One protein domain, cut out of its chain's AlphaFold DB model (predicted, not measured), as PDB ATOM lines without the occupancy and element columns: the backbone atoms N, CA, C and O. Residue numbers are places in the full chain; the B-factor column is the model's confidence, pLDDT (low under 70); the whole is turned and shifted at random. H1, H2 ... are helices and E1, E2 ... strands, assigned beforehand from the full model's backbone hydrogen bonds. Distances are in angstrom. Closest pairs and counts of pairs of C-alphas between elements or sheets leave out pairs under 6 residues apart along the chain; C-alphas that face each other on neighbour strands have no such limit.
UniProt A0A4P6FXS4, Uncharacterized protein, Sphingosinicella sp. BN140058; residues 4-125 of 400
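What this domain is: This is residues 4 to 125 of the 400 residues of an uncharacterized protein of Sphingosinicella sp. BN140058 (UniProt A0A4P6FXS4). Two parts stand at opposite ends of an elongated domain: a cluster of three helices, H1, H2 and H3, with H2 about perpendicular to the other two, and a three-stranded sheet, E1, E2 and E3, with H4 beside its strands. The small hairpin E4 and E5 sits in the middle between them, and the final stretch, residues 113 to 125, runs on to pair with E1. The printed part has 122 residues, with four named helices and five named strands in the order H1 H2 H3 E1 E2 E3 H4 E4 E5; both sheets, E1 E2 E3 and E4 E5, are antiparallel. The class is mixed, helices and strands; the whole is compact, with a radius of gyration of the C-alphas of 15.6 A and spans of 48 by 28 by 28 A.

How they stand to each other: H1, residues 4 to 17, touches H2, residues 24 to 34, with its residues 8 to 12 alone; the closest C-alphas, of Glu 12 and Ile 27, are 6.4 A apart, and the lines stand about perpendicular at 79 degrees. H2 touches H3, residues 40 to 49, about perpendicular at 78 degrees, the closest C-alphas being those of Glu 29 and Ser 40, 5.0 A apart. E1, residues 58 to 64, E2, residues 70 to 76, and E3, residues 81 to 86, form a meander, each strand the antiparallel neighbour of the one before. N 63 and O 71 of the hairpin E1 and E2 are 2.8 A apart, and N 72 and O 85 of the hairpin E2 and E3 are 2.8 A apart, within hydrogen-bond range. H4, residues 87 to 95, is on this sheet at a height of 6.2 A, over none of its strands. E4, residues 102 to 104, and E5, residues 110 to 112, are an antiparallel hairpin, with N 103 and O 111 within hydrogen-bond range at 2.9 A. The closest C-alphas of H2 and E5, those of Ala 34 and Leu 110, are 5.5 A apart. In H1, H2, H3 and H4 every O i to N i+4 pair is within hydrogen-bond range.

Where its parts are: H1 is 19.8 A long from C-alpha 4 at (29.750, -25.278, -23.794) to C-alpha 17. H2 measures 15.0 A, E1 18.4 A, E2 18.8 A and E3 17.1 A. E5 ends with C-alpha 112 at (30.831, -10.409, -21.909).

The domain as a whole: The C-alphas farthest apart, of Lys 23 and Lys 125, are 48.7 A apart. The printed part has no cut, and no link is long. Residues 62 to 63 pair in parallel with residues 123 to 124. Mean pLDDT of the printed part is 83.5; residues 14, 17 to 18 and 95 to 100 are under 70.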
ATOM      1  N   SER A   4      30.874 -24.780 -24.609       73.06
ATOM      2  CA  SER A   4      29.750 -25.278 -23.794       73.06
ATOM      3  C   SER A   4      30.126 -26.283 -22.689       73.06
ATOM      4  O   SER A   4      29.688 -26.071 -21.560       73.06
ATOM      5  N   PRO A   5      30.920 -27.349 -22.932       77.94
ATOM      6  CA  PRO A   5      31.285 -28.284 -21.866       77.94
ATOM      7  C   PRO A   5      32.082 -27.623 -20.739       77.94
ATOM      8  O   PRO A   5      31.897 -27.984 -19.585       77.94
ATOM      9  N   ILE A   6      32.919 -26.634 -21.071       75.75
ATOM     10  CA  ILE A   6      33.723 -25.894 -20.094       75.75
ATOM     11  C   ILE A   6      32.810 -25.031 -19.219       75.75
ATOM     12  O   ILE A   6      32.922 -25.088 -17.997       75.75
ATOM     13  N   TYR A   7      31.867 -24.296 -19.820       74.31
ATOM     14  CA  TYR A   7      30.899 -23.496 -19.060       74.31
ATOM     15  C   TYR A   7      30.009 -24.360 -18.169       74.31
ATOM     16  O   TYR A   7      29.815 -24.036 -17.003       74.31
ATOM     17  N   LEU A   8      29.511 -25.486 -18.690       81.38
ATOM     18  CA  LEU A   8      28.649 -26.384 -17.924       81.38
ATOM     19  C   LEU A   8      29.387 -27.039 -16.759       81.38
ATOM     20  O   LEU A   8      28.834 -27.079 -15.671       81.38
ATOM     21  N   ASP A   9      30.620 -27.509 -16.955       78.88
ATOM     22  CA  ASP A   9      31.395 -28.126 -15.873       78.88
ATOM     23  C   ASP A   9      31.795 -27.100 -14.797       78.88
ATOM     24  O   ASP A   9      31.873 -27.438 -13.617       78.88
ATOM     25  N   ARG A  10      32.036 -25.839 -15.175       75.69
ATOM     26  CA  ARG A  10      32.313 -24.756 -14.216       75.69
ATOM     27  C   ARG A  10      31.073 -24.354 -13.433       75.69
ATOM     28  O   ARG A  10      31.136 -24.297 -12.209       75.69
ATOM     29  N   LEU A  11      29.953 -24.145 -14.125       78.31
ATOM     30  CA  LEU A  11      28.669 -23.858 -13.492       78.31
ATOM     31  C   LEU A  11      28.253 -25.009 -12.570       78.31
ATOM     32  O   LEU A  11      27.833 -24.775 -11.445       78.31
ATOM     33  N   GLU A  12      28.437 -26.256 -13.008       82.38
ATOM     34  CA  GLU A  12      28.204 -27.455 -12.200       82.38
ATOM     35  C   GLU A  12      29.047 -27.439 -10.920       82.38
ATOM     36  O   GLU A  12      28.498 -27.606  -9.833       82.38
ATOM     37  N   LYS A  13      30.356 -27.173 -11.018       76.12
ATOM     38  CA  LYS A  13      31.236 -27.055  -9.845       76.12
ATOM     39  C   LYS A  13      30.801 -25.939  -8.895       76.12
ATOM     40  O   LYS A  13      30.735 -26.182  -7.692       76.12
ATOM     41  N   ALA A  14      30.482 -24.755  -9.420       69.50
ATOM     42  CA  ALA A  14      30.044 -23.612  -8.621       69.50
ATOM     43  C   ALA A  14      28.724 -23.905  -7.888       69.50
ATOM     44  O   ALA A  14      28.619 -23.704  -6.680       69.50
ATOM     45  N   LEU A  15      27.740 -24.470  -8.595       72.62
ATOM     46  CA  LEU A  15      26.458 -24.862  -8.016       72.62
ATOM     47  C   LEU A  15      26.636 -25.938  -6.934       72.62
ATOM     48  O   LEU A  15      26.070 -25.815  -5.848       72.62
ATOM     49  N   ILE A  16      27.447 -26.970  -7.192       78.12
ATOM     50  CA  ILE A  16      27.734 -28.032  -6.213       78.12
ATOM     51  C   ILE A  16      28.401 -27.460  -4.957       78.12
ATOM     52  O   ILE A  16      28.029 -27.847  -3.849       78.12
ATOM     53  N   ALA A  17      29.348 -26.530  -5.111       65.56
ATOM     54  CA  ALA A  17      29.988 -25.849  -3.986       65.56
ATOM     55  C   ALA A  17      28.973 -25.050  -3.149       65.56
ATOM     56  O   ALA A  17      29.029 -25.089  -1.922       65.56
ATOM     57  N   GLY A  18      27.986 -24.424  -3.797       69.19
ATOM     58  CA  GLY A  18      26.836 -23.779  -3.149       69.19
ATOM     59  C   GLY A  18      25.786 -24.743  -2.574       69.19
ATOM     60  O   GLY A  18      24.718 -24.310  -2.149       69.19
ATOM     61  N   GLY A  19      26.041 -26.057  -2.569       81.31
ATOM     62  CA  GLY A  19      25.139 -27.068  -2.011       81.31
ATOM     63  C   GLY A  19      24.013 -27.525  -2.946       81.31
ATOM     64  O   GLY A  19      23.168 -28.327  -2.538       81.31
ATOM     65  N   PHE A  20      23.995 -27.077  -4.205       83.56
ATOM     66  CA  PHE A  20      23.020 -27.529  -5.194       83.56
ATOM     67  C   PHE A  20      23.232 -29.010  -5.534       83.56
ATOM     68  O   PHE A  20      24.325 -29.449  -5.893       83.56
ATOM     69  N   LYS A  21      22.153 -29.798  -5.468       90.56
ATOM     70  CA  LYS A  21      22.138 -31.221  -5.842       90.56
ATOM     71  C   LYS A  21      21.163 -31.440  -6.994       90.56
ATOM     72  O   LYS A  21      20.032 -31.874  -6.789       90.56
ATOM     73  N   GLY A  22      21.600 -31.122  -8.209       87.62
ATOM     74  CA  GLY A  22      20.806 -31.294  -9.428       87.62
ATOM     75  C   GLY A  22      21.420 -32.278 -10.417       87.62
ATOM     76  O   GLY A  22      22.603 -32.598 -10.367       87.62
ATOM     77  N   LYS A  23      20.594 -32.768 -11.346       92.75
ATOM     78  CA  LYS A  23      21.067 -33.520 -12.517       92.75
ATOM     79  C   LYS A  23      21.639 -32.553 -13.557       92.75
ATOM     80  O   LYS A  23      21.212 -31.403 -13.625       92.75
ATOM     81  N   ARG A  24      22.487 -33.050 -14.464       87.50
ATOM     82  CA  ARG A  24      23.056 -32.263 -15.578       87.50
ATOM     83  C   ARG A  24      22.007 -31.561 -16.453       87.50
ATOM     84  O   ARG A  24      22.279 -30.491 -16.980       87.50
ATOM     85  N   SER A  25      20.796 -32.111 -16.569       89.88
ATOM     86  CA  SER A  25      19.682 -31.452 -17.267       89.88
ATOM     87  C   SER A  25      19.210 -30.168 -16.574       89.88
ATOM     88  O   SER A  25      18.858 -29.219 -17.256       89.88
ATOM     89  N   ALA A  26      19.231 -30.113 -15.239       88.50
ATOM     90  CA  ALA A  26      18.898 -28.896 -14.499       88.50
ATOM     91  C   ALA A  26      19.994 -27.837 -14.665       88.50
ATOM     92  O   ALA A  26      19.691 -26.672 -14.877       88.50
ATOM     93  N   ILE A  27      21.264 -28.256 -14.656       87.56
ATOM     94  CA  ILE A  27      22.411 -27.370 -14.912       87.56
ATOM     95  C   ILE A  27      22.338 -26.784 -16.329       87.56
ATOM     96  O   ILE A  27      22.627 -25.609 -16.518       87.56
ATOM     97  N   LEU A  28      21.906 -27.576 -17.316       89.75
ATOM     98  CA  LEU A  28      21.670 -27.105 -18.683       89.75
ATOM     99  C   LEU A  28      20.565 -26.046 -18.775       89.75
ATOM    100  O   LEU A  28      20.723 -25.104 -19.542       89.75
ATOM    101  N   GLU A  29      19.469 -26.183 -18.024       87.38
ATOM    102  CA  GLU A  29      18.417 -25.154 -17.992       87.38
ATOM    103  C   GLU A  29      18.887 -23.883 -17.276       87.38
ATOM    104  O   GLU A  29      18.647 -22.786 -17.772       87.38
ATOM    105  N   ILE A  30      19.624 -24.014 -16.165       85.69
ATOM    106  CA  ILE A  30      20.218 -22.862 -15.466       85.69
ATOM    107  C   ILE A  30      21.196 -22.133 -16.393       85.69
ATOM    108  O   ILE A  30      21.139 -20.914 -16.513       85.69
ATOM    109  N   ALA A  31      22.054 -22.872 -17.101       84.81
ATOM    110  CA  ALA A  31      22.956 -22.292 -18.090       84.81
ATOM    111  C   ALA A  31      22.181 -21.594 -19.215       84.81
ATOM    112  O   ALA A  31      22.527 -20.480 -19.588       84.81
ATOM    113  N   ALA A  32      21.120 -22.213 -19.741       84.12
ATOM    114  CA  ALA A  32      20.304 -21.595 -20.779       84.12
ATOM    115  C   ALA A  32      19.743 -20.241 -20.325       84.12
ATOM    116  O   ALA A  32      19.912 -19.260 -21.043       84.12
ATOM    117  N   GLN A  33      19.177 -20.176 -19.117       82.88
ATOM    118  CA  GLN A  33      18.667 -18.932 -18.536       82.88
ATOM    119  C   GLN A  33      19.774 -17.898 -18.304       82.88
ATOM    120  O   GLN A  33      19.599 -16.739 -18.666       82.88
ATOM    121  N   ALA A  34      20.931 -18.312 -17.779       79.31
ATOM    122  CA  ALA A  34      22.058 -17.416 -17.520       79.31
ATOM    123  C   ALA A  34      22.617 -16.773 -18.804       79.31
ATOM    124  O   ALA A  34      23.055 -15.628 -18.784       79.31
ATOM    125  N   PHE A  35      22.571 -17.489 -19.931       82.12
ATOM    126  CA  PHE A  35      22.929 -16.960 -21.254       82.12
ATOM    127  C   PHE A  35      21.768 -16.229 -21.964       82.12
ATOM    128  O   PHE A  35      21.934 -15.784 -23.099       82.12
ATOM    129  N   GLY A  36      20.591 -16.114 -21.340       79.62
ATOM    130  CA  GLY A  36      19.424 -15.442 -21.919       79.62
ATOM    131  C   GLY A  36      18.648 -16.255 -22.963       79.62
ATOM    132  O   GLY A  36      17.835 -15.689 -23.691       79.62
ATOM    133  N   TYR A  37      18.865 -17.569 -23.058       84.81
ATOM    134  CA  TYR A  37      18.058 -18.450 -23.908       84.81
ATOM    135  C   TYR A  37      16.782 -18.892 -23.192       84.81
ATOM    136  O   TYR A  37      16.755 -19.065 -21.972       84.81
ATOM    137  N   HIS A  38      15.720 -19.163 -23.955       83.94
ATOM    138  CA  HIS A  38      14.436 -19.538 -23.364       83.94
ATOM    139  C   HIS A  38      14.421 -20.961 -22.790       83.94
ATOM    140  O   HIS A  38      13.593 -21.267 -21.935       83.94
ATOM    141  N   ASN A  39      15.281 -21.853 -23.292       89.12
ATOM    142  CA  ASN A  39      15.346 -23.257 -22.881       89.12
ATOM    143  C   ASN A  39      16.685 -23.910 -23.269       89.12
ATOM    144  O   ASN A  39      17.429 -23.421 -24.128       89.12
ATOM    145  N   SER A  40      16.962 -25.079 -22.691       89.19
ATOM    146  CA  SER A  40      18.180 -25.856 -22.962       89.19
ATOM    147  C   SER A  40      18.379 -26.292 -24.424       89.19
ATOM    148  O   SER A  40      19.523 -26.535 -24.834       89.19
ATOM    149  N   ASN A  41      17.320 -26.371 -25.244       89.19
ATOM    150  CA  ASN A  41      17.445 -26.725 -26.664       89.19
ATOM    151  C   ASN A  41      18.039 -25.571 -27.477       89.19
ATOM    152  O   ASN A  41      18.925 -25.807 -28.300       89.19
ATOM    153  N   GLU A  42      17.585 -24.341 -27.231       87.69
ATOM    154  CA  GLU A  42      18.125 -23.128 -27.858       87.69
ATOM    155  C   GLU A  42      19.595 -22.930 -27.500       87.69
ATOM    156  O   GLU A  42      20.429 -22.789 -28.399       87.69
ATOM    157  N   PHE A  43      19.929 -23.054 -26.212       88.56
ATOM    158  CA  PHE A  43      21.309 -23.020 -25.729       88.56
ATOM    159  C   PHE A  43      22.173 -24.093 -26.407       88.56
ATOM    160  O   PHE A  43      23.248 -23.810 -26.933       88.56
ATOM    161  N   SER A  44      21.692 -25.340 -26.471       87.75
ATOM    162  CA  SER A  44      22.420 -26.438 -27.122       87.75
ATOM    163  C   SER A  44      22.595 -26.219 -28.628       87.75
ATOM    164  O   SER A  44      23.599 -26.643 -29.207       87.75
ATOM    165  N   ALA A  45      21.623 -25.586 -29.288       87.88
ATOM    166  CA  ALA A  45      21.718 -25.229 -30.698       87.88
ATOM    167  C   ALA A  45      22.755 -24.117 -30.918       87.88
ATOM    168  O   ALA A  45      23.590 -24.256 -31.812       87.88
ATOM    169  N   ALA A  46      22.756 -23.074 -30.084       85.12
ATOM    170  CA  ALA A  46      23.759 -22.010 -30.108       85.12
ATOM    171  C   ALA A  46      25.172 -22.549 -29.828       85.12
ATOM    172  O   ALA A  46      26.097 -22.319 -30.608       85.12
ATOM    173  N   ALA A  47      25.312 -23.414 -28.821       86.00
ATOM    174  CA  ALA A  47      26.546 -24.131 -28.506       86.00
ATOM    175  C   ALA A  47      27.116 -24.902 -29.700       86.00
ATOM    176  O   ALA A  47      28.322 -24.875 -29.950       86.00
ATOM    177  N   LYS A  48      26.256 -25.598 -30.455       86.12
ATOM    178  CA  LYS A  48      26.662 -26.347 -31.654       86.12
ATOM    179  C   LYS A  48      27.108 -25.432 -32.791       86.12
ATOM    180  O   LYS A  48      27.992 -25.828 -33.546       86.12
ATOM    181  N   ARG A  49      26.513 -24.241 -32.908       85.31
ATOM    182  CA  ARG A  49      26.919 -23.214 -33.880       85.31
ATOM    183  C   ARG A  49      28.192 -22.472 -33.465       85.31
ATOM    184  O   ARG A  49      28.820 -21.864 -34.321       85.31
ATOM    185  N   GLY A  50      28.593 -22.568 -32.195       82.25
ATOM    186  CA  GLY A  50      29.688 -21.772 -31.636       82.25
ATOM    187  C   GLY A  50      29.277 -20.333 -31.327       82.25
ATOM    188  O   GLY A  50      30.134 -19.467 -31.294       82.25
ATOM    189  N   ASP A  51      27.982 -20.113 -31.120       82.69
ATOM    190  CA  ASP A  51      27.301 -18.824 -30.961       82.69
ATOM    191  C   ASP A  51      26.949 -18.592 -29.478       82.69
ATOM    192  O   ASP A  51      25.842 -18.193 -29.139       82.69
ATOM    193  N   LEU A  52      27.856 -18.999 -28.579       80.94
ATOM    194  CA  LEU A  52      27.719 -18.841 -27.126       80.94
ATOM    195  C   LEU A  52      28.529 -17.639 -26.662       80.94
ATOM    196  O   LEU A  52      29.447 -17.776 -25.849       80.94
ATOM    197  N   ASP A  53      28.178 -16.486 -27.206       80.56
ATOM    198  CA  ASP A  53      28.702 -15.220 -26.732       80.56
ATOM    199  C   ASP A  53      27.629 -14.609 -25.828       80.56
ATOM    200  O   ASP A  53      26.516 -14.339 -26.290       80.56
ATOM    201  N   PRO A  54      27.898 -14.468 -24.518       83.69
ATOM    202  CA  PRO A  54      26.966 -13.772 -23.655       83.69
ATOM    203  C   PRO A  54      26.835 -12.318 -24.126       83.69
ATOM    204  O   PRO A  54      27.783 -11.769 -24.699       83.69
ATOM    205  N   PRO A  55      25.687 -11.668 -23.881       87.19
ATOM    206  CA  PRO A  55      25.519 -10.265 -24.226       87.19
ATOM    207  C   PRO A  55      26.646  -9.403 -23.630       87.19
ATOM    208  O   PRO A  55      27.023  -9.611 -22.470       87.19
ATOM    209  N   PRO A  56      27.194  -8.434 -24.384       91.12
ATOM    210  CA  PRO A  56      28.176  -7.507 -23.841       91.12
ATOM    211  C   PRO A  56      27.540  -6.639 -22.767       91.12
ATOM    212  O   PRO A  56      26.371  -6.248 -22.866       91.12
ATOM    213  N   VAL A  57      28.322  -6.325 -21.740       92.62
ATOM    214  CA  VAL A  57      27.958  -5.268 -20.798       92.62
ATOM    215  C   VAL A  57      28.075  -3.909 -21.478       92.62
ATOM    216  O   VAL A  57      28.930  -3.702 -22.340       92.62
ATOM    217  N   GLN A  58      27.230  -2.960 -21.084       93.38
ATOM    218  CA  GLN A  58      27.336  -1.583 -21.572       93.38
ATOM    219  C   GLN A  58      28.011  -0.715 -20.508       93.38
ATOM    220  O   GLN A  58      27.412  -0.531 -19.444       93.38
ATOM    221  N   PRO A  59      29.221  -0.180 -20.749       94.06
ATOM    222  CA  PRO A  59      29.871   0.688 -19.781       94.06
ATOM    223  C   PRO A  59      29.099   1.998 -19.624       94.06
ATOM    224  O   PRO A  59      28.650   2.607 -20.596       94.06
ATOM    225  N   ILE A  60      28.942   2.415 -18.372       92.25
ATOM    226  CA  ILE A  60      28.305   3.670 -17.975       92.25
ATOM    227  C   ILE A  60      29.391   4.708 -17.676       92.25
ATOM    228  O   ILE A  60      29.333   5.824 -18.187       92.25
ATOM    229  N   GLY A  61      30.387   4.329 -16.875       92.50
ATOM    230  CA  GLY A  61      31.509   5.179 -16.484       92.50
ATOM    231  C   GLY A  61      32.408   4.497 -15.450       92.50
ATOM    232  O   GLY A  61      32.138   3.368 -15.052       92.50
ATOM    233  N   VAL A  62      33.467   5.171 -15.008       93.62
ATOM    234  CA  VAL A  62      34.372   4.695 -13.946       93.62
ATOM    235  C   VAL A  62      34.326   5.652 -12.765       93.62
ATOM    236  O   VAL A  62      34.381   6.861 -12.960       93.62
ATOM    237  N   VAL A  63      34.265   5.124 -11.546       88.88
ATOM    238  CA  VAL A  63      34.404   5.898 -10.308       88.88
ATOM    239  C   VAL A  63      35.761   5.582  -9.692       88.88
ATOM    240  O   VAL A  63      36.049   4.425  -9.389       88.88
ATOM    241  N   ALA A  64      36.597   6.603  -9.514       88.94
ATOM    242  CA  ALA A  64      37.833   6.488  -8.750       88.94
ATOM    243  C   ALA A  64      37.546   6.715  -7.262       88.94
ATOM    244  O   ALA A  64      36.895   7.694  -6.887       88.94
ATOM    245  N   LEU A  65      38.033   5.812  -6.419       82.06
ATOM    246  CA  LEU A  65      37.819   5.836  -4.979       82.06
ATOM    247  C   LEU A  65      39.018   6.447  -4.241       82.06
ATOM    248  O   LEU A  65      40.144   6.402  -4.748       82.06
ATOM    249  N   PRO A  66      38.829   6.988  -3.020       77.44
ATOM    250  CA  PRO A  66      39.907   7.635  -2.262       77.44
ATOM    251  C   PRO A  66      41.100   6.722  -1.944       77.44
ATOM    252  O   PRO A  66      42.220   7.199  -1.776       77.44
ATOM    253  N   ASN A  67      40.870   5.410  -1.863       78.88
ATOM    254  CA  ASN A  67      41.900   4.398  -1.621       78.88
ATOM    255  C   ASN A  67      42.700   4.021  -2.888       78.88
ATOM    256  O   ASN A  67      43.592   3.179  -2.813       78.88
ATOM    257  N   GLY A  68      42.394   4.627  -4.040       86.94
ATOM    258  CA  GLY A  68      43.030   4.346  -5.326       86.94
ATOM    259  C   GLY A  68      42.396   3.201  -6.120       86.94
ATOM    260  O   GLY A  68      42.806   2.979  -7.257       86.94
ATOM    261  N   GLN A  69      41.397   2.501  -5.569       87.25
ATOM    262  CA  GLN A  69      40.605   1.531  -6.329       87.25
ATOM    263  C   GLN A  69      39.718   2.241  -7.354       87.25
ATOM    264  O   GLN A  69      39.326   3.399  -7.182       87.25
ATOM    265  N   ARG A  70      39.393   1.539  -8.439       91.44
ATOM    266  CA  ARG A  70      38.561   2.056  -9.526       91.44
ATOM    267  C   ARG A  70      37.439   1.067  -9.799       91.44
ATOM    268  O   ARG A  70      37.684  -0.115 -10.010       91.44
ATOM    269  N   VAL A  71      36.203   1.558  -9.777       90.50
ATOM    270  CA  VAL A  71      35.002   0.750 -10.017       90.50
ATOM    271  C   VAL A  71      34.416   1.139 -11.366       90.50
ATOM    272  O   VAL A  71      34.027   2.287 -11.581       90.50
ATOM    273  N   ILE A  72      34.339   0.180 -12.283       92.69
ATOM    274  CA  ILE A  72      33.663   0.325 -13.567       92.69
ATOM    275  C   ILE A  72      32.168   0.093 -13.348       92.69
ATOM    276  O   ILE A  72      31.743  -0.987 -12.944       92.69
ATOM    277  N   LEU A  73      31.355   1.100 -13.645       90.94
ATOM    278  CA  LEU A  73      29.905   0.983 -13.673       90.94
ATOM    279  C   LEU A  73      29.467   0.493 -15.046       90.94
ATOM    280  O   LEU A  73      29.803   1.095 -16.070       90.94
ATOM    281  N   VAL A  74      28.671  -0.566 -15.073       94.25
ATOM    282  CA  VAL A  74      28.158  -1.168 -16.302       94.25
ATOM    283  C   VAL A  74      26.660  -1.454 -16.191       94.25
ATOM    284  O   VAL A  74      26.087  -1.433 -15.107       94.25
ATOM    285  N   THR A  75      26.008  -1.717 -17.323       93.44
ATOM    286  CA  THR A  75      24.625  -2.215 -17.380       93.44
ATOM    287  C   THR A  75      24.623  -3.683 -17.800       93.44
ATOM    288  O   THR A  75      25.230  -4.034 -18.816       93.44
ATOM    289  N   ASP A  76      23.914  -4.529 -17.050       89.12
ATOM    290  CA  ASP A  76      23.541  -5.875 -17.484       89.12
ATOM    291  C   ASP A  76      22.483  -5.757 -18.590       89.12
ATOM    292  O   ASP A  76      21.375  -5.268 -18.361       89.12
ATOM    293  N   THR A  77      22.831  -6.188 -19.803       90.00
ATOM    294  CA  THR A  77      21.973  -6.059 -20.988       90.00
ATOM    295  C   THR A  77      20.676  -6.870 -20.880       90.00
ATOM    296  O   THR A  77      19.665  -6.457 -21.446       90.00
ATOM    297  N   LEU A  78      20.673  -7.996 -20.158       83.75
ATOM    298  CA  LEU A  78      19.485  -8.838 -19.988       83.75
ATOM    299  C   LEU A  78      18.587  -8.333 -18.857       83.75
ATOM    300  O   LEU A  78      17.368  -8.300 -19.018       83.75
ATOM    301  N   ALA A  79      19.175  -7.903 -17.738       83.81
ATOM    302  CA  ALA A  79      18.420  -7.334 -16.618       83.81
ATOM    303  C   ALA A  79      17.973  -5.882 -16.866       83.81
ATOM    304  O   ALA A  79      17.092  -5.386 -16.166       83.81
ATOM    305  N   ALA A  80      18.602  -5.191 -17.823       89.06
ATOM    306  CA  ALA A  80      18.500  -3.745 -18.016       89.06
ATOM    307  C   ALA A  80      18.792  -2.948 -16.726       89.06
ATOM    308  O   ALA A  80      18.196  -1.897 -16.491       89.06
ATOM    309  N   ALA A  81      19.716  -3.450 -15.899       85.06
ATOM    310  CA  ALA A  81      20.004  -2.925 -14.567       85.06
ATOM    311  C   ALA A  81      21.511  -2.667 -14.370       85.06
ATOM    312  O   ALA A  81      22.339  -3.419 -14.902       85.06
ATOM    313  N   PRO A  82      21.894  -1.601 -13.644       89.81
ATOM    314  CA  PRO A  82      23.294  -1.267 -13.424       89.81
ATOM    315  C   PRO A  82      23.950  -2.142 -12.349       89.81
ATOM    316  O   PRO A  82      23.274  -2.658 -11.460       89.81
ATOM    317  N   TYR A  83      25.272  -2.290 -12.425       87.62
ATOM    318  CA  TYR A  83      26.109  -2.849 -11.359       87.62
ATOM    319  C   TYR A  83      27.569  -2.379 -11.496       87.62
ATOM    320  O   TYR A  83      27.965  -1.851 -12.539       87.62
ATOM    321  N   GLY A  84      28.353  -2.533 -10.426       89.19
ATOM    322  CA  GLY A  84      29.775  -2.179 -10.381       89.19
ATOM    323  C   GLY A  84      30.689  -3.394 -10.545       89.19
ATOM    324  O   GLY A  84      30.346  -4.494 -10.114       89.19
ATOM    325  N   ILE A  85      31.855  -3.191 -11.156       90.12
ATOM    326  CA  ILE A  85      32.931  -4.181 -11.284       90.12
ATOM    327  C   ILE A  85      34.247  -3.510 -10.881       90.12
ATOM    328  O   ILE A  85      34.531  -2.406 -11.340       90.12
ATOM    329  N   ASP A  86      35.059  -4.162 -10.053       88.81
ATOM    330  CA  ASP A  86      36.420  -3.696  -9.758       88.81
ATOM    331  C   ASP A  86      37.286  -3.751 -11.034       88.81
ATOM    332  O   ASP A  86      37.378  -4.790 -11.691       88.81
ATOM    333  N   GLU A  87      37.915  -2.634 -11.409       90.94
ATOM    334  CA  GLU A  87      38.797  -2.565 -12.579       90.94
ATOM    335  C   GLU A  87      39.974  -3.538 -12.446       90.94
ATOM    336  O   GLU A  87      40.318  -4.206 -13.421       90.94
ATOM    337  N   ALA A  88      40.525  -3.715 -11.239       88.00
ATOM    338  CA  ALA A  88      41.629  -4.646 -11.008       88.00
ATOM    339  C   ALA A  88      41.214  -6.101 -11.275       88.00
ATOM    340  O   ALA A  88      42.004  -6.889 -11.796       88.00
ATOM    341  N   PHE A  89      39.956  -6.455 -10.985       83.94
ATOM    342  CA  PHE A  89      39.408  -7.765 -11.335       83.94
ATOM    343  C   PHE A  89      39.340  -7.945 -12.854       83.94
ATOM    344  O   PHE A  89      39.734  -8.990 -13.365       83.94
ATOM    345  N   VAL A  90      38.892  -6.925 -13.595       85.94
ATOM    346  CA  VAL A  90      38.849  -6.963 -15.066       85.94
ATOM    347  C   VAL A  90      40.258  -7.108 -15.645       85.94
ATOM    348  O   VAL A  90      40.472  -7.954 -16.513       85.94
ATOM    349  N   GLU A  91      41.229  -6.348 -15.134       84.94
ATOM    350  CA  GLU A  91      42.634  -6.437 -15.540       84.94
ATOM    351  C   GLU A  91      43.243  -7.809 -15.239       84.94
ATOM    352  O   GLU A  91      43.904  -8.381 -16.102       84.94
ATOM    353  N   GLN A  92      42.993  -8.370 -14.053       80.19
ATOM    354  CA  GLN A  92      43.508  -9.682 -13.669       80.19
ATOM    355  C   GLN A  92      42.877 -10.801 -14.506       80.19
ATOM    356  O   GLN A  92      43.582 -11.639 -15.067       80.19
ATOM    357  N   VAL A  93      41.548 -10.803 -14.642       72.31
ATOM    358  CA  VAL A  93      40.804 -11.842 -15.371       72.31
ATOM    359  C   VAL A  93      41.125 -11.827 -16.866       72.31
ATOM    360  O   VAL A  93      41.215 -12.887 -17.493       72.31
ATOM    361  N   ILE A  94      41.319 -10.642 -17.453       73.31
ATOM    362  CA  ILE A  94      41.709 -10.500 -18.861       73.31
ATOM    363  C   ILE A  94      43.212 -10.749 -19.046       73.31
ATOM    364  O   ILE A  94      43.607 -11.360 -20.043       73.31
ATOM    365  N   GLY A  95      44.038 -10.306 -18.096       67.44
ATOM    366  CA  GLY A  95      45.497 -10.366 -18.141       67.44
ATOM    367  C   GLY A  95      46.085 -11.759 -17.923       67.44
ATOM    368  O   GLY A  95      47.080 -12.091 -18.564       67.44
ATOM    369  N   ASP A  96      45.456 -12.615 -17.113       68.38
ATOM    370  CA  ASP A  96      45.992 -13.938 -16.750       68.38
ATOM    371  C   ASP A  96      45.958 -14.993 -17.887       68.38
ATOM    372  O   ASP A  96      46.068 -16.193 -17.635       68.38
ATOM    373  N   GLU A  97      45.801 -14.597 -19.159       52.41
ATOM    374  CA  GLU A  97      45.676 -15.456 -20.361       52.41
ATOM    375  C   GLU A  97      44.574 -16.538 -20.285       52.41
ATOM    376  O   GLU A  97      44.305 -17.254 -21.255       52.41
ATOM    377  N   ARG A  98      43.855 -16.634 -19.164       52.44
ATOM    378  CA  ARG A  98      42.781 -17.593 -18.917       52.44
ATOM    379  C   ARG A  98      41.436 -17.105 -19.442       52.44
ATOM    380  O   ARG A  98      40.433 -17.398 -18.825       52.44
ATOM    381  N   ALA A  99      41.406 -16.441 -20.600       52.06
ATOM    382  CA  ALA A  99      40.284 -16.341 -21.554       52.06
ATOM    383  C   ALA A  99      38.853 -16.061 -21.027       52.06
ATOM    384  O   ALA A  99      37.892 -16.180 -21.790       52.06
ATOM    385  N   GLU A 100      38.667 -15.677 -19.771       64.31
ATOM    386  CA  GLU A 100      37.356 -15.508 -19.155       64.31
ATOM    387  C   GLU A 100      36.924 -14.065 -19.315       64.31
ATOM    388  O   GLU A 100      36.656 -13.334 -18.377       64.31
ATOM    389  N   ARG A 101      36.759 -13.678 -20.580       80.31
ATOM    390  CA  ARG A 101      36.061 -12.455 -20.988       80.31
ATOM    391  C   ARG A 101      34.567 -12.493 -20.634       80.31
ATOM    392  O   ARG A 101      33.787 -11.756 -21.221       80.31
ATOM    393  N   ILE A 102      34.154 -13.376 -19.730       81.75
ATOM    394  CA  ILE A 102      32.779 -13.619 -19.324       81.75
ATOM    395  C   ILE A 102      32.733 -13.561 -17.804       81.75
ATOM    396  O   ILE A 102      33.376 -14.372 -17.141       81.75
ATOM    397  N   GLY A 103      31.949 -12.627 -17.279       82.00
ATOM    398  CA  GLY A 103      31.626 -12.529 -15.861       82.00
ATOM    399  C   GLY A 103      30.214 -13.024 -15.572       82.00
ATOM    400  O   GLY A 103      29.372 -13.094 -16.471       82.00
ATOM    401  N   VAL A 104      29.956 -13.348 -14.307       80.25
ATOM    402  CA  VAL A 104      28.601 -13.549 -13.779       80.25
ATOM    403  C   VAL A 104      28.127 -12.211 -13.215       80.25
ATOM    404  O   VAL A 104      28.847 -11.585 -12.441       80.25
ATOM    405  N   THR A 105      26.941 -11.757 -13.607       85.81
ATOM    406  CA  THR A 105      26.341 -10.533 -13.070       85.81
ATOM    407  C   THR A 105      25.665 -10.822 -11.726       85.81
ATOM    408  O   THR A 105      25.233 -11.956 -11.491       85.81
ATOM    409  N   PRO A 106      25.477  -9.816 -10.853       76.00
ATOM    410  CA  PRO A 106      24.730  -9.989  -9.600       76.00
ATOM    411  C   PRO A 106      23.274 -10.447  -9.806       76.00
ATOM    412  O   PRO A 106      22.633 -10.969  -8.898       76.00
ATOM    413  N   TYR A 107      22.755 -10.294 -11.026       80.38
ATOM    414  CA  TYR A 107      21.418 -10.727 -11.432       80.38
ATOM    415  C   TYR A 107      21.374 -12.192 -11.904       80.38
ATOM    416  O   TYR A 107      20.319 -12.676 -12.309       80.38
ATOM    417  N   GLY A 108      22.502 -12.909 -11.852       74.56
ATOM    418  CA  GLY A 108      22.608 -14.314 -12.246       74.56
ATOM    419  C   GLY A 108      22.766 -14.545 -13.752       74.56
ATOM    420  O   GLY A 108      22.675 -15.691 -14.200       74.56
ATOM    421  N   HIS A 109      23.010 -13.493 -14.538       84.56
ATOM    422  CA  HIS A 109      23.300 -13.613 -15.966       84.56
ATOM    423  C   HIS A 109      24.797 -13.783 -16.217       84.56
ATOM    424  O   HIS A 109      25.633 -13.471 -15.373       84.56
ATOM    425  N   LEU A 110      25.150 -14.259 -17.405       83.69
ATOM    426  CA  LEU A 110      26.513 -14.187 -17.911       83.69
ATOM    427  C   LEU A 110      26.632 -12.983 -18.832       83.69
ATOM    428  O   LEU A 110      25.767 -12.761 -19.678       83.69
ATOM    429  N   ALA A 111      27.719 -12.233 -18.690       87.69
ATOM    430  CA  ALA A 111      27.956 -11.044 -19.489       87.69
ATOM    431  C   ALA A 111      29.379 -11.018 -20.040       87.69
ATOM    432  O   ALA A 111      30.332 -11.406 -19.361       87.69
ATOM    433  N   TRP A 112      29.525 -10.563 -21.283       89.75
ATOM    434  CA  TRP A 112      30.831 -10.409 -21.909       89.75
ATOM    435  C   TRP A 112      31.516  -9.136 -21.398       89.75
ATOM    436  O   TRP A 112      31.035  -8.028 -21.627       89.75
ATOM    437  N   LEU A 113      32.641  -9.319 -20.702       89.81
ATOM    438  CA  LEU A 113      33.502  -8.279 -20.129       89.81
ATOM    439  C   LEU A 113      34.711  -7.954 -21.013       89.81
ATOM    440  O   LEU A 113      35.426  -6.994 -20.744       89.81
ATOM    441  N   GLY A 114      34.962  -8.754 -22.054       86.38
ATOM    442  CA  GLY A 114      36.186  -8.671 -22.853       86.38
ATOM    443  C   GLY A 114      36.428  -7.319 -23.511       86.38
ATOM    444  O   GLY A 114      37.577  -6.969 -23.747       86.38
ATOM    445  N   ASP A 115      35.365  -6.564 -23.767       86.38
ATOM    446  CA  ASP A 115      35.469  -5.263 -24.415       86.38
ATOM    447  C   ASP A 115      35.736  -4.131 -23.408       86.38
ATOM    448  O   ASP A 115      36.008  -3.013 -23.835       86.38
ATOM    449  N   LEU A 116      35.634  -4.372 -22.093       89.12
ATOM    450  CA  LEU A 116      35.808  -3.324 -21.079       89.12
ATOM    451  C   LEU A 116      37.254  -2.835 -20.992       89.12
ATOM    452  O   LEU A 116      37.468  -1.630 -20.921       89.12
ATOM    453  N   ALA A 117      38.233  -3.745 -21.028       83.38
ATOM    454  CA  ALA A 117      39.648  -3.380 -20.908       83.38
ATOM    455  C   ALA A 117      40.168  -2.563 -22.101       83.38
ATOM    456  O   ALA A 117      41.083  -1.759 -21.947       83.38
ATOM    457  N   ASP A 118      39.573  -2.748 -23.280       84.25
ATOM    458  CA  ASP A 118      39.995  -2.067 -24.508       84.25
ATOM    459  C   ASP A 118      39.241  -0.740 -24.744       84.25
ATOM    460  O   ASP A 118      39.575   0.017 -25.660       84.25
ATOM    461  N   GLN A 119      38.207  -0.441 -23.949       87.06
ATOM    462  CA  GLN A 119      37.365   0.744 -24.120       87.06
ATOM    463  C   GLN A 119      37.831   1.924 -23.263       87.06
ATOM    464  O   GLN A 119      38.089   1.804 -22.070       87.06
ATOM    465  N   THR A 120      37.826   3.123 -23.852       89.50
ATOM    466  CA  THR A 120      37.945   4.368 -23.084       89.50
ATOM    467  C   THR A 120      36.618   4.659 -22.388       89.50
ATOM    468  O   THR A 120      35.701   5.218 -22.992       89.50
ATOM    469  N   ILE A 121      36.507   4.278 -21.116       90.00
ATOM    470  CA  ILE A 121      35.309   4.507 -20.305       90.00
ATOM    471  C   ILE A 121      35.425   5.880 -19.609       90.00
ATOM    472  O   ILE A 121      36.458   6.162 -18.999       90.00
ATOM    473  N   PRO A 122      34.409   6.764 -19.702       88.75
ATOM    474  CA  PRO A 122      34.467   8.086 -19.084       88.75
ATOM    475  C   PRO A 122      34.556   7.983 -17.556       88.75
ATOM    476  O   PRO A 122      33.810   7.235 -16.928       88.75
ATOM    477  N   GLU A 123      35.455   8.757 -16.954       90.06
ATOM    478  CA  GLU A 123      35.627   8.818 -15.503       90.06
ATOM    479  C   GLU A 123      34.679   9.856 -14.882       90.06
ATOM    480  O   GLU A 123      34.651  11.020 -15.293       90.06
ATOM    481  N   PHE A 124      33.933   9.445 -13.859       83.94
ATOM    482  CA  PHE A 124      33.152  10.323 -13.002       83.94
ATOM    483  C   PHE A 124      34.086  11.017 -12.016       83.94
ATOM    484  O   PHE A 124      34.450  10.472 -10.975       83.94
ATOM    485  N   LYS A 125      34.494  12.240 -12.348       78.00
ATOM    486  CA  LYS A 125      35.277  13.069 -11.433       78.00
ATOM    487  C   LYS A 125      34.337  13.755 -10.453       78.00
ATOM    488  O   LYS A 125      33.494  14.544 -10.875       78.00
TER     489      LYS A 125